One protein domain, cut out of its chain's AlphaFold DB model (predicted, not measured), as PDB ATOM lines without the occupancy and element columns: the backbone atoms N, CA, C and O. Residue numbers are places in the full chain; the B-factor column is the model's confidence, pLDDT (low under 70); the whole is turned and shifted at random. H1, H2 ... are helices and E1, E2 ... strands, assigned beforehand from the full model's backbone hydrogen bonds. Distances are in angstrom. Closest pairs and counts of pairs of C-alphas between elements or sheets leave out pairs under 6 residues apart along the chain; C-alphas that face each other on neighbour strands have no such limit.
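This is residues 2 to 101 of the 107 residues of the protein "Transcriptional regulator, LuxR" of Bacillus cereus BDRD-ST196 (UniProt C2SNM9). Two small lobes are linked side by side, with a tail that sticks out: one lobe is a helical hairpin of H1 and H2 with short H5 at the first residue of H1, the other a two-stranded hairpin of E1 and E2 with H3 and H4 beside one end of it. Residues 31 to 39 and 73 to 79 run between the lobes, and residues 92 to 101, with H6, stick out free. The printed part has 100 residues, with six named helices and two named strands in the order H1 H2 E1 E2 H3 H4 H5 H6; the sheet E1 - E2 is antiparallel and the class is mostly helix. It is only just compact, close to loose, with a radius of gyration of the C-alphas of 15.2 A, and elongated, spanning 52 by 30 by 27 A.

H1, residues 2 to 15, begins with C-alpha 2 at (200.355, 232.295, 313.442) and is 20.3 A long. H2, residues 19 to 30, is 16.3 A long. E1, residues 40 to 44, measures 12.8 A, and E2, residues 51 to 56, 13.2 A; C-alpha 40 is at (198.121, 247.501, 300.533). H3 is residues 58 to 61, 5.0 A; H4 is residues 64 to 72, 12.4 A; H5 is residues 80 to 85, 8.6 A. H6, residues 93 to 100, is 12.0 A long and ends with C-alpha 100 at (173.012, 229.058, 299.067).

H1 and H2 form a helical hairpin: they touch, the closest C-alphas being those of Ile 9 and Phe 26, 6.4 A apart, and run opposite ways at a shallow tilt of 18 degrees. H1 and H5 only just touch, with 3 pairs of C-alphas within 8 A, made by residue 2 of H1 alone; the closest are those of Tyr 2 and Ser 84, 5.9 A, at a steep tilt of 46 degrees. E1 and E2 form a hairpin, antiparallel at 167 degrees, with N 41 and O 55 at 2.8 A and N 52 and O 43 at 2.8 A, within hydrogen-bond range. The closest C-alphas of E2 and H4 are those of Thr 56 and His 64, 7.5 A apart. H3 and H4 meet only through their link. H4 and H5 are apart, as are H1 and E1. In H1, H2, H4 and H5 every O i to N i+4 pair is within hydrogen-bond range; in H6 it is 0 of 4, beside 3 of 5 O i to N i+3 pairs, and H3 is too short for an i+4 pair.

The C-alphas farthest apart are those of Ser 17 and Ala 101, 51.9 A. Without the free residues 92 to 101 the body spans 35 by 30 by 27 A. The printed part has no cut and no long link. The mean pLDDT of the printed part is 81.0; residues 76 to 77 and 87 to 101 are under 70, and H6 has a mean of 41.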
ATOM      1  N   TYR A   2     200.736 230.919 313.106       81.44
ATOM      2  CA  TYR A   2     200.355 232.295 313.442       81.44
ATOM      3  C   TYR A   2     201.229 232.963 314.520       81.44
ATOM      4  O   TYR A   2     201.920 233.933 314.232       81.44
ATOM      5  N   GLU A   3     201.295 232.403 315.734       85.69
ATOM      6  CA  GLU A   3     202.034 233.014 316.858       85.69
ATOM      7  C   GLU A   3     203.524 233.245 316.567       85.69
ATOM      8  O   GLU A   3     204.093 234.268 316.952       85.69
ATOM      9  N   LYS A   4     204.160 232.309 315.849       87.50
ATOM     10  CA  LYS A   4     205.568 232.422 315.451       87.50
ATOM     11  C   LYS A   4     205.762 233.598 314.489       87.50
ATOM     12  O   LYS A   4     206.655 234.410 314.708       87.50
ATOM     13  N   ILE A   5     204.908 233.711 313.471       86.50
ATOM     14  CA  ILE A   5     204.973 234.798 312.487       86.50
ATOM     15  C   ILE A   5     204.666 236.150 313.133       86.50
ATOM     16  O   ILE A   5     205.405 237.104 312.912       86.50
ATOM     17  N   THR A   6     203.660 236.237 314.004       87.19
ATOM     18  CA  THR A   6     203.339 237.478 314.728       87.19
ATOM     19  C   THR A   6     204.500 237.940 315.611       87.19
ATOM     20  O   THR A   6     204.779 239.141 315.700       87.19
ATOM     21  N   LYS A   7     205.244 237.003 316.216       90.38
ATOM     22  CA  LYS A   7     206.467 237.319 316.966       90.38
ATOM     23  C   LYS A   7     207.570 237.867 316.054       90.38
ATOM     24  O   LYS A   7     208.202 238.860 316.408       90.38
ATOM     25  N   GLU A   8     207.783 237.260 314.887       90.12
ATOM     26  CA  GLU A   8     208.762 237.735 313.897       90.12
ATOM     27  C   GLU A   8     208.399 239.131 313.361       90.12
ATOM     28  O   GLU A   8     209.253 240.017 313.341       90.12
ATOM     29  N   ILE A   9     207.124 239.375 313.041       88.38
ATOM     30  CA  ILE A   9     206.606 240.690 312.625       88.38
ATOM     31  C   ILE A   9     206.839 241.743 313.708       88.38
ATOM     32  O   ILE A   9     207.346 242.826 313.420       88.38
ATOM     33  N   THR A  10     206.528 241.425 314.967       89.38
ATOM     34  CA  THR A  10     206.753 242.344 316.095       89.38
ATOM     35  C   THR A  10     208.238 242.677 316.258       89.38
ATOM     36  O   THR A  10     208.601 243.818 316.538       89.38
ATOM     37  N   MET A  11     209.132 241.704 316.061       88.69
ATOM     38  CA  MET A  11     210.575 241.959 316.096       88.69
ATOM     39  C   MET A  11     211.031 242.872 314.953       88.69
ATOM     40  O   MET A  11     211.875 243.737 315.177       88.69
ATOM     41  N   VAL A  12     210.477 242.688 313.753       86.62
ATOM     42  CA  VAL A  12     210.736 243.527 312.574       86.62
ATOM     43  C   VAL A  12     210.252 244.960 312.812       86.62
ATOM     44  O   VAL A  12     211.025 245.896 312.617       86.62
ATOM     45  N   ALA A  13     209.035 245.141 313.330       85.69
ATOM     46  CA  ALA A  13     208.472 246.456 313.647       85.69
ATOM     47  C   ALA A  13     209.333 247.254 314.644       85.69
ATOM     48  O   ALA A  13     209.508 248.457 314.488       85.69
ATOM     49  N   ASN A  14     209.925 246.583 315.638       85.31
ATOM     50  CA  ASN A  14     210.707 247.230 316.698       85.31
ATOM     51  C   ASN A  14     212.171 247.535 316.333       85.31
ATOM     52  O   ASN A  14     212.862 248.198 317.103       85.31
ATOM     53  N   ARG A  15     212.688 247.007 315.218       82.00
ATOM     54  CA  ARG A  15     214.118 247.115 314.858       82.00
ATOM     55  C   ARG A  15     214.395 248.041 313.682       82.00
ATOM     56  O   ARG A  15     215.560 248.307 313.395       82.00
ATOM     57  N   ILE A  16     213.363 248.477 312.973       79.12
ATOM     58  CA  ILE A  16     213.524 249.133 311.682       79.12
ATOM     59  C   ILE A  16     213.430 250.654 311.810       79.12
ATOM     60  O   ILE A  16     212.570 251.191 312.496       79.12
ATOM     61  N   SER A  17     214.323 251.340 311.095       77.06
ATOM     62  CA  SER A  17     214.445 252.800 311.071       77.06
ATOM     63  C   SER A  17     213.600 253.491 309.994       77.06
ATOM     64  O   SER A  17     213.493 254.714 310.018       77.06
ATOM     65  N   SER A  18     213.019 252.752 309.038       88.00
ATOM     66  CA  SER A  18     212.206 253.323 307.954       88.00
ATOM     67  C   SER A  18     210.979 252.479 307.600       88.00
ATOM     68  O   SER A  18     211.020 251.248 307.607       88.00
ATOM     69  N   ILE A  19     209.892 253.146 307.204       86.62
ATOM     70  CA  ILE A  19     208.644 252.482 306.799       86.62
ATOM     71  C   ILE A  19     208.837 251.536 305.603       86.62
ATOM     72  O   ILE A  19     208.286 250.438 305.591       86.62
ATOM     73  N   ARG A  20     209.690 251.910 304.642       87.81
ATOM     74  CA  ARG A  20     209.952 251.122 303.429       87.81
ATOM     75  C   ARG A  20     210.602 249.782 303.758       87.81
ATOM     76  O   ARG A  20     210.141 248.739 303.310       87.81
ATOM     77  N   THR A  21     211.638 249.797 304.596       90.06
ATOM     78  CA  THR A  21     212.317 248.566 305.028       90.06
ATOM     79  C   THR A  21     211.383 247.675 305.849       90.06
ATOM     80  O   THR A  21     211.473 246.446 305.766       90.06
ATOM     81  N   PHE A  22     210.472 248.278 306.622       89.88
ATOM     82  CA  PHE A  22     209.454 247.544 307.369       89.88
ATOM     83  C   PHE A  22     208.500 246.821 306.422       89.88
ATOM     84  O   PHE A  22     208.329 245.615 306.562       89.88
ATOM     85  N   GLN A  23     207.951 247.523 305.428       90.81
ATOM     86  CA  GLN A  23     207.049 246.950 304.427       90.81
ATOM     87  C   GLN A  23     207.711 245.794 303.667       90.81
ATOM     88  O   GLN A  23     207.149 244.704 303.608       90.81
ATOM     89  N   GLU A  24     208.933 245.984 303.160       91.44
ATOM     90  CA  GLU A  24     209.681 244.939 302.445       91.44
ATOM     91  C   GLU A  24     209.898 243.689 303.317       91.44
ATOM     92  O   GLU A  24     209.639 242.559 302.891       91.44
ATOM     93  N   SER A  25     210.320 243.885 304.571       92.56
ATOM     94  CA  SER A  25     210.556 242.788 305.519       92.56
ATOM     95  C   SER A  25     209.259 242.079 305.912       92.56
ATOM     96  O   SER A  25     209.223 240.851 306.000       92.56
ATOM     97  N   PHE A  26     208.188 242.842 306.125       92.25
ATOM     98  CA  PHE A  26     206.865 242.325 306.451       92.25
ATOM     99  C   PHE A  26     206.325 241.453 305.314       92.25
ATOM    100  O   PHE A  26     205.969 240.298 305.550       92.25
ATOM    101  N   LEU A  27     206.340 241.949 304.073       92.69
ATOM    102  CA  LEU A  27     205.878 241.191 302.905       92.69
ATOM    103  C   LEU A  27     206.673 239.897 302.723       92.69
ATOM    104  O   LEU A  27     206.085 238.846 302.469       92.69
ATOM    105  N   HIS A  28     207.996 239.945 302.904       92.31
ATOM    106  CA  HIS A  28     208.835 238.751 302.828       92.31
ATOM    107  C   HIS A  28     208.457 237.688 303.875       92.31
ATOM    108  O   HIS A  28     208.542 236.494 303.592       92.31
ATOM    109  N   LEU A  29     208.044 238.096 305.079       92.12
ATOM    110  CA  LEU A  29     207.592 237.169 306.119       92.12
ATOM    111  C   LEU A  29     206.211 236.587 305.814       92.12
ATOM    112  O   LEU A  29     206.043 235.372 305.902       92.12
ATOM    113  N   ILE A  30     205.241 237.419 305.427       90.00
ATOM    114  CA  ILE A  30     203.867 236.961 305.161       90.00
ATOM    115  C   ILE A  30     203.820 235.993 303.975       90.00
ATOM    116  O   ILE A  30     203.144 234.970 304.060       90.00
ATOM    117  N   ARG A  31     204.609 236.235 302.918       90.56
ATOM    118  CA  ARG A  31     204.691 235.342 301.744       90.56
ATOM    119  C   ARG A  31     205.149 233.917 302.068       90.56
ATOM    120  O   ARG A  31     205.002 233.031 301.239       90.56
ATOM    121  N   LYS A  32     205.716 233.668 303.254       88.69
ATOM    122  CA  LYS A  32     206.093 232.312 303.693       88.69
ATOM    123  C   LYS A  32     204.905 231.494 304.193       88.69
ATOM    124  O   LYS A  32     205.064 230.295 304.401       88.69
ATOM    125  N   VAL A  33     203.770 232.139 304.466       86.19
ATOM    126  CA  VAL A  33     202.607 231.503 305.105       86.19
ATOM    127  C   VAL A  33     201.290 231.735 304.381       86.19
ATOM    128  O   VAL A  33     200.366 230.958 304.590       86.19
ATOM    129  N   ILE A  34     201.187 232.787 303.569       83.50
ATOM    130  CA  ILE A  34     200.008 233.100 302.763       83.50
ATOM    131  C   ILE A  34     200.485 233.506 301.371       83.50
ATOM    132  O   ILE A  34     201.341 234.385 301.237       83.50
ATOM    133  N   ASP A  35     199.891 232.896 300.350       83.44
ATOM    134  CA  ASP A  35     200.067 233.307 298.961       83.44
ATOM    135  C   ASP A  35     199.170 234.511 298.656       83.44
ATOM    136  O   ASP A  35     197.969 234.492 298.925       83.44
ATOM    137  N   PHE A  36     199.758 235.565 298.094       85.88
ATOM    138  CA  PHE A  36     199.039 236.756 297.646       85.88
ATOM    139  C   PHE A  36     199.766 237.434 296.479       85.88
ATOM    140  O   PHE A  36     201.000 237.410 296.392       85.88
ATOM    141  N   ASP A  37     199.004 238.078 295.599       87.75
ATOM    142  CA  ASP A  37     199.536 238.706 294.384       87.75
ATOM    143  C   ASP A  37     199.947 240.170 294.592       87.75
ATOM    144  O   ASP A  37     200.880 240.645 293.948       87.75
ATOM    145  N   ALA A  38     199.293 240.871 295.519       91.19
ATOM    146  CA  ALA A  38     199.492 242.296 295.778       91.19
ATOM    147  C   ALA A  38     199.175 242.649 297.237       91.19
ATOM    148  O   ALA A  38     198.450 241.914 297.911       91.19
ATOM    149  N   ALA A  39     199.706 243.771 297.720       91.62
ATOM    150  CA  ALA A  39     199.499 244.265 299.072       91.62
ATOM    151  C   ALA A  39     199.147 245.757 299.113       91.62
ATOM    152  O   ALA A  39     199.516 246.554 298.251       91.62
ATOM    153  N   CYS A  40     198.444 246.130 300.179       91.25
ATOM    154  CA  CYS A  40     198.121 247.501 300.533       91.25
ATOM    155  C   CYS A  40     198.411 247.700 302.023       91.25
ATOM    156  O   CYS A  40     198.001 246.891 302.852       91.25
ATOM    157  N   PHE A  41     199.113 248.776 302.361       91.50
ATOM    158  CA  PHE A  41     199.384 249.199 303.727       91.50
ATOM    159  C   PHE A  41     198.717 250.538 303.962       91.50
ATOM    160  O   PHE A  41     199.084 251.509 303.307       91.50
ATOM    161  N   THR A  42     197.829 250.624 304.945       90.12
ATOM    162  CA  THR A  42     197.202 251.895 305.311       90.12
ATOM    163  C   THR A  42     197.699 252.358 306.672       90.12
ATOM    164  O   THR A  42     197.631 251.626 307.657       90.12
ATOM    165  N   ALA A  43     198.224 253.579 306.729       89.75
ATOM    166  CA  ALA A  43     198.598 254.235 307.970       89.75
ATOM    167  C   ALA A  43     197.352 254.869 308.597       89.75
ATOM    168  O   ALA A  43     196.682 255.684 307.962       89.75
ATOM    169  N   ILE A  44     197.054 254.507 309.844       90.25
ATOM    170  CA  ILE A  44     195.910 255.015 310.607       90.25
ATOM    171  C   ILE A  44     196.431 255.825 311.790       90.25
ATOM    172  O   ILE A  44     197.304 255.361 312.523       90.25
ATOM    173  N   ASP A  45     195.897 257.030 311.979       90.31
ATOM    174  CA  ASP A  45     196.134 257.793 313.202       90.31
ATOM    175  C   ASP A  45     195.369 257.144 314.371       90.31
ATOM    176  O   ASP A  45     194.142 257.045 314.308       90.31
ATOM    177  N   PRO A  46     196.042 256.707 315.450       88.38
ATOM    178  CA  PRO A  46     195.389 255.973 316.533       88.38
ATOM    179  C   PRO A  46     194.420 256.821 317.370       88.38
ATOM    180  O   PRO A  46     193.676 256.259 318.169       88.38
ATOM    181  N   ILE A  47     194.443 258.152 317.237       93.88
ATOM    182  CA  ILE A  47     193.551 259.049 317.982       93.88
ATOM    183  C   ILE A  47     192.254 259.283 317.205       93.88
ATOM    184  O   ILE A  47     191.166 259.116 317.752       93.88
ATOM    185  N   SER A  48     192.360 259.686 315.938       91.44
ATOM    186  CA  SER A  48     191.204 260.003 315.092       91.44
ATOM    187  C   SER A  48     190.637 258.801 314.340       91.44
ATOM    188  O   SER A  48     189.527 258.890 313.820       91.44
ATOM    189  N   PHE A  49     191.386 257.696 314.262       86.75
ATOM    190  CA  PHE A  49     191.100 256.533 313.414       86.75
ATOM    191  C   PHE A  49     190.994 256.862 311.918       86.75
ATOM    192  O   PHE A  49     190.488 256.063 311.131       86.75
ATOM    193  N   LEU A  50     191.496 258.026 311.500       88.94
ATOM    194  CA  LEU A  50     191.532 258.420 310.099       88.94
ATOM    195  C   LEU A  50     192.781 257.870 309.416       88.94
ATOM    196  O   LEU A  50     193.861 257.781 310.009       88.94
ATOM    197  N   SER A  51     192.641 257.544 308.131       88.94
ATOM    198  CA  SER A  51     193.795 257.245 307.291       88.94
ATOM    199  C   SER A  51     194.652 258.496 307.101       88.94
ATOM    200  O   SER A  51     194.153 259.561 306.740       88.94
ATOM    201  N   THR A  52     195.954 258.356 307.345       91.25
ATOM    202  CA  THR A  52     196.972 259.403 307.148       91.25
ATOM    203  C   THR A  52     197.846 259.148 305.921       91.25
ATOM    204  O   THR A  52     198.663 259.989 305.550       91.25
ATOM    205  N   GLY A  53     197.662 258.003 305.264       89.19
ATOM    206  CA  GLY A  53     198.357 257.632 304.040       89.19
ATOM    207  C   GLY A  53     198.204 256.149 303.733       89.19
ATOM    208  O   GLY A  53     197.827 255.359 304.600       89.19
ATOM    209  N   ALA A  54     198.530 255.768 302.502       90.25
ATOM    210  CA  ALA A  54     198.588 254.377 302.087       90.25
ATOM    211  C   ALA A  54     199.799 254.126 301.179       90.25
ATOM    212  O   ALA A  54     200.264 255.022 300.474       90.25
ATOM    213  N   PHE A  55     200.312 252.903 301.225       90.69
ATOM    214  CA  PHE A  55     201.256 252.360 300.263       90.69
ATOM    215  C   PHE A  55     200.616 251.131 299.636       90.69
ATOM    216  O   PHE A  55     200.423 250.115 300.307       90.69
ATOM    217  N   THR A  56     200.300 251.237 298.357       92.31
ATOM    218  CA  THR A  56     199.473 250.267 297.653       92.31
ATOM    219  C   THR A  56     200.187 249.836 296.385       92.31
ATOM    220  O   THR A  56     200.716 250.669 295.648       92.31
ATOM    221  N   ASP A  57     200.228 248.527 296.141       93.56
ATOM    222  CA  ASP A  57     200.717 248.001 294.871       93.56
ATOM    223  C   ASP A  57     199.854 248.523 293.712       93.56
ATOM    224  O   ASP A  57     198.622 248.494 293.759       93.56
ATOM    225  N   GLU A  58     200.501 248.950 292.624       94.19
ATOM    226  CA  GLU A  58     199.835 249.561 291.462       94.19
ATOM    227  C   GLU A  58     198.714 248.677 290.885       94.19
ATOM    228  O   GLU A  58     197.678 249.173 290.435       94.19
ATOM    229  N   SER A  59     198.890 247.354 290.938       93.44
ATOM    230  CA  SER A  59     197.918 246.376 290.438       93.44
ATOM    231  C   SER A  59     196.578 246.405 291.180       93.44
ATOM    232  O   SER A  59     195.561 246.021 290.597       93.44
ATOM    233  N   VAL A  60     196.552 246.885 292.429       91.75
ATOM    234  CA  VAL A  60     195.350 246.974 293.274       91.75
ATOM    235  C   VAL A  60     194.945 248.410 293.613       91.75
ATOM    236  O   VAL A  60     193.901 248.611 294.229       91.75
ATOM    237  N   GLU A  61     195.676 249.418 293.133       93.00
ATOM    238  CA  GLU A  61     195.364 250.837 293.370       93.00
ATOM    239  C   GLU A  61     193.928 251.195 292.946       93.00
ATOM    240  O   GLU A  61     193.196 251.875 293.662       93.00
ATOM    241  N   LYS A  62     193.467 250.651 291.811       93.62
ATOM    242  CA  LYS A  62     192.105 250.886 291.293       93.62
ATOM    243  C   LYS A  62     190.995 250.388 292.221       93.62
ATOM    244  O   LYS A  62     189.875 250.880 292.118       93.62
ATOM    245  N   ILE A  63     191.290 249.408 293.076       91.25
ATOM    246  CA  ILE A  63     190.343 248.831 294.040       91.25
ATOM    247  C   ILE A  63     190.657 249.242 295.484       91.25
ATOM    248  O   ILE A  63     189.990 248.770 296.401       91.25
ATOM    249  N   HIS A  64     191.639 250.124 295.704       90.00
ATOM    250  CA  HIS A  64     192.016 250.609 297.031       90.00
ATOM    251  C   HIS A  64     190.818 251.120 297.858       90.00
ATOM    252  O   HIS A  64     190.715 250.726 299.022       90.00
ATOM    253  N   PRO A  65     189.853 251.888 297.298       88.81
ATOM    254  CA  PRO A  65     188.665 252.285 298.050       88.81
ATOM    255  C   PRO A  65     187.866 251.085 298.567       88.81
ATOM    256  O   PRO A  65     187.472 251.071 299.726       88.81
ATOM    257  N   GLN A  66     187.662 250.052 297.745       87.50
ATOM    258  CA  GLN A  66     186.948 248.840 298.154       87.50
ATOM    259  C   GLN A  66     187.718 248.048 299.212       87.50
ATOM    260  O   GLN A  66     187.100 247.556 300.150       87.50
ATOM    261  N   LEU A  67     189.048 247.950 299.103       85.81
ATOM    262  CA  LEU A  67     189.875 247.309 300.132       85.81
ATOM    263  C   LEU A  67     189.709 248.008 301.487       85.81
ATOM    264  O   LEU A  67     189.555 247.345 302.507       85.81
ATOM    265  N   PHE A  68     189.669 249.342 301.484       85.25
ATOM    266  CA  PHE A  68     189.467 250.129 302.696       85.25
ATOM    267  C   PHE A  68     188.060 249.943 303.289       85.25
ATOM    268  O   PHE A  68     187.919 249.771 304.496       85.25
ATOM    269  N   MET A  69     187.017 249.913 302.453       85.12
ATOM    270  CA  MET A  69     185.651 249.612 302.910       85.12
ATOM    271  C   MET A  69     185.570 248.213 303.540       85.12
ATOM    272  O   MET A  69     184.986 248.062 304.610       85.12
ATOM    273  N   ASN A  70     186.196 247.211 302.913       83.19
ATOM    274  CA  ASN A  70     186.190 245.834 303.405       83.19
ATOM    275  C   ASN A  70     186.881 245.683 304.768       83.19
ATOM    276  O   ASN A  70     186.426 244.897 305.587       83.19
ATOM    277  N   GLU A  71     187.973 246.415 304.998       80.62
ATOM    278  CA  GLU A  71     188.740 246.340 306.249       80.62
ATOM    279  C   GLU A  71     188.028 247.046 307.417       80.62
ATOM    280  O   GLU A  71     188.086 246.577 308.551       80.62
ATOM    281  N   PHE A  72     187.370 248.186 307.161       81.25
ATOM    282  CA  PHE A  72     186.886 249.070 308.232       81.25
ATOM    283  C   PHE A  72     185.366 249.138 308.398       81.25
ATOM    284  O   PHE A  72     184.904 249.545 309.465       81.25
ATOM    285  N   LEU A  73     184.582 248.809 307.369       81.44
ATOM    286  CA  LEU A  73     183.126 249.014 307.372       81.44
ATOM    287  C   LEU A  73     182.327 247.727 307.179       81.44
ATOM    288  O   LEU A  73     181.187 247.660 307.635       81.44
ATOM    289  N   GLU A  74     182.915 246.723 306.537       78.12
ATOM    290  CA  GLU A  74     182.299 245.414 306.331       78.12
ATOM    291  C   GLU A  74     182.871 244.372 307.304       78.12
ATOM    292  O   GLU A  74     183.919 244.564 307.925       78.12
ATOM    293  N   ASP A  75     182.188 243.233 307.429       71.12
ATOM    294  CA  ASP A  75     182.740 242.087 308.148       71.12
ATOM    295  C   ASP A  75     183.963 241.540 307.393       71.12
ATOM    296  O   ASP A  75     183.846 240.984 306.299       71.12
ATOM    297  N   ASP A  76     185.150 241.656 307.991       68.88
ATOM    298  CA  ASP A  76     186.354 241.052 307.422       68.88
ATOM    299  C   ASP A  76     186.302 239.516 307.535       68.88
ATOM    300  O   ASP A  76     186.565 238.913 308.586       68.88
ATOM    301  N   PHE A  77     185.969 238.871 306.415       68.31
ATOM    302  CA  PHE A  77     185.952 237.416 306.255       68.31
ATOM    303  C   PHE A  77     187.349 236.807 306.036       68.31
ATOM    304  O   PHE A  77     187.494 235.585 306.096       68.31
ATOM    305  N   ASN A  78     188.376 237.627 305.788       74.88
ATOM    306  CA  ASN A  78     189.720 237.220 305.373       74.88
ATOM    307  C   ASN A  78     190.796 237.589 306.407       74.88
ATOM    308  O   ASN A  78     191.939 237.889 306.060       74.88
ATOM    309  N   LYS A  79     190.459 237.489 307.697       79.69
ATOM    310  CA  LYS A  79     191.388 237.794 308.793       79.69
ATOM    311  C   LYS A  79     192.688 237.005 308.677       79.69
ATOM    312  O   LYS A  79     192.675 235.773 308.611       79.69
ATOM    313  N   PHE A  80     193.817 237.707 308.803       80.69
ATOM    314  CA  PHE A  80     195.162 237.123 308.730       80.69
ATOM    315  C   PHE A  80     195.324 235.864 309.594       80.69
ATOM    316  O   PHE A  80     195.845 234.857 309.121       80.69
ATOM    317  N   LYS A  81     194.832 235.887 310.844       81.62
ATOM    318  CA  LYS A  81     194.892 234.720 311.738       81.62
ATOM    319  C   LYS A  81     194.263 233.487 311.093       81.62
ATOM    320  O   LYS A  81     194.909 232.445 311.032       81.62
ATOM    321  N   TYR A  82     193.046 233.630 310.571       80.62
ATOM    322  CA  TYR A  82     192.316 232.540 309.934       80.62
ATOM    323  C   TYR A  82     193.063 232.020 308.702       80.62
ATOM    324  O   TYR A  82     193.324 230.821 308.617       80.62
ATOM    325  N   LEU A  83     193.496 232.918 307.811       81.06
ATOM    326  CA  LEU A  83     194.226 232.551 306.593       81.06
ATOM    327  C   LEU A  83     195.576 231.884 306.887       81.06
ATOM    328  O   LEU A  83     195.966 230.958 306.188       81.06
ATOM    329  N   SER A  84     196.278 232.304 307.940       80.25
ATOM    330  CA  SER A  84     197.578 231.732 308.320       80.25
ATOM    331  C   SER A  84     197.488 230.332 308.942       80.25
ATOM    332  O   SER A  84     198.509 229.670 309.129       80.25
ATOM    333  N   GLU A  85     196.285 229.890 309.313       80.88
ATOM    334  CA  GLU A  85     196.043 228.622 310.010       80.88
ATOM    335  C   GLU A  85     195.273 227.609 309.149       80.88
ATOM    336  O   GLU A  85     195.359 226.412 309.418       80.88
ATOM    337  N   HIS A  86     194.559 228.057 308.109       73.38
ATOM    338  CA  HIS A  86     193.645 227.223 307.326       73.38
ATOM    339  C   HIS A  86     193.971 227.258 305.829       73.38
ATOM    340  O   HIS A  86     194.288 228.305 305.268       73.38
ATOM    341  N   TYR A  87     193.846 226.099 305.178       65.56
ATOM    342  CA  TYR A  87     193.926 225.955 303.724       65.56
ATOM    343  C   TYR A  87     192.520 225.717 303.140       65.56
ATOM    344  O   TYR A  87     191.772 224.918 303.712       65.56
ATOM    345  N   PRO A  88     192.154 226.325 301.994       67.69
ATOM    346  CA  PRO A  88     192.950 227.253 301.183       67.69
ATOM    347  C   PRO A  88     193.101 228.639 301.837       67.69
ATOM    348  O   PRO A  88     192.177 229.120 302.483       67.69
ATOM    349  N   HIS A  89     194.245 229.301 301.612       65.44
ATOM    350  CA  HIS A  89     194.577 230.644 302.134       65.44
ATOM    351  C   HIS A  89     193.753 231.788 301.513       65.44
ATOM    352  O   HIS A  89     194.082 232.961 301.662       65.44
ATOM    353  N   VAL A  90     192.678 231.442 300.815       63.03
ATOM    354  CA  VAL A  90     191.676 232.354 300.281       63.03
ATOM    355  C   VAL A  90     190.321 231.850 300.754       63.03
ATOM    356  O   VAL A  90     190.028 230.655 300.630       63.03
ATOM    357  N   ALA A  91     189.455 232.743 301.239       54.78
ATOM    358  CA  ALA A  91     188.031 232.449 301.261       54.78
ATOM    359  C   ALA A  91     187.594 232.305 299.799       54.78
ATOM    360  O   ALA A  91     187.283 233.275 299.114       54.78
ATOM    361  N   SER A  92     187.673 231.085 299.268       49.44
ATOM    362  CA  SER A  92     187.246 230.796 297.909       49.44
ATOM    363  C   SER A  92     185.784 231.235 297.793       49.44
ATOM    364  O   SER A  92     184.904 230.612 298.384       49.44
ATOM    365  N   LEU A  93     185.513 232.303 297.033       47.84
ATOM    366  CA  LEU A  93     184.152 232.758 296.706       47.84
ATOM    367  C   LEU A  93     183.302 231.611 296.119       47.84
ATOM    368  O   LEU A  93     182.081 231.593 296.257       47.84
ATOM    369  N   SER A  94     183.950 230.591 295.541       45.44
ATOM    370  CA  SER A  94     183.323 229.344 295.085       45.44
ATOM    371  C   SER A  94     182.669 228.516 296.205       45.44
ATOM    372  O   SER A  94     181.757 227.735 295.928       45.44
ATOM    373  N   MET A  95     183.074 228.692 297.467       43.47
ATOM    374  CA  MET A  95     182.518 227.981 298.625       43.47
ATOM    375  C   MET A  95     181.274 228.668 299.200       43.47
ATOM    376  O   MET A  95     180.433 227.999 299.799       43.47
ATOM    377  N   VAL A  96     181.103 229.975 298.971       43.09
ATOM    378  CA  VAL A  96     179.893 230.715 299.378       43.09
ATOM    379  C   VAL A  96     178.707 230.344 298.481       43.09
ATOM    380  O   VAL A  96     177.595 230.152 298.975       43.09
ATOM    381  N   ASN A  97     178.946 230.105 297.186       37.66
ATOM    382  CA  ASN A  97     177.897 229.657 296.259       37.66
ATOM    383  C   ASN A  97     177.363 228.244 296.553       37.66
ATOM    384  O   ASN A  97     176.255 227.921 296.135       37.66
ATOM    385  N   LYS A  98     178.097 227.406 297.298       37.94
ATOM    386  CA  LYS A  98     177.615 226.066 297.676       37.94
ATOM    387  C   LYS A  98     176.715 226.053 298.909       37.94
ATOM    388  O   LYS A  98     175.968 225.096 299.068       37.94
ATOM    389  N   ARG A  99     176.740 227.088 299.760       35.66
ATOM    390  CA  ARG A  99     175.823 227.166 300.914       35.66
ATOM    391  C   ARG A  99     174.439 227.687 300.530       35.66
ATOM    392  O   ARG A  99     173.461 227.168 301.036       35.66
ATOM    393  N   LYS A 100     174.329 228.609 299.566       35.31
ATOM    394  CA  LYS A 100     173.012 229.058 299.067       35.31
ATOM    395  C   LYS A 100     172.272 228.028 298.207       35.31
ATOM    396  O   LYS A 100     171.068 228.155 298.051       35.31
ATOM    397  N   ALA A 101     172.961 227.026 297.661       35.66
ATOM    398  CA  ALA A 101     172.339 225.994 296.828       35.66
ATOM    399  C   ALA A 101     171.786 224.791 297.620       35.66
ATOM    400  O   ALA A 101     171.135 223.940 297.026       35.66
TER     401      ALA A 101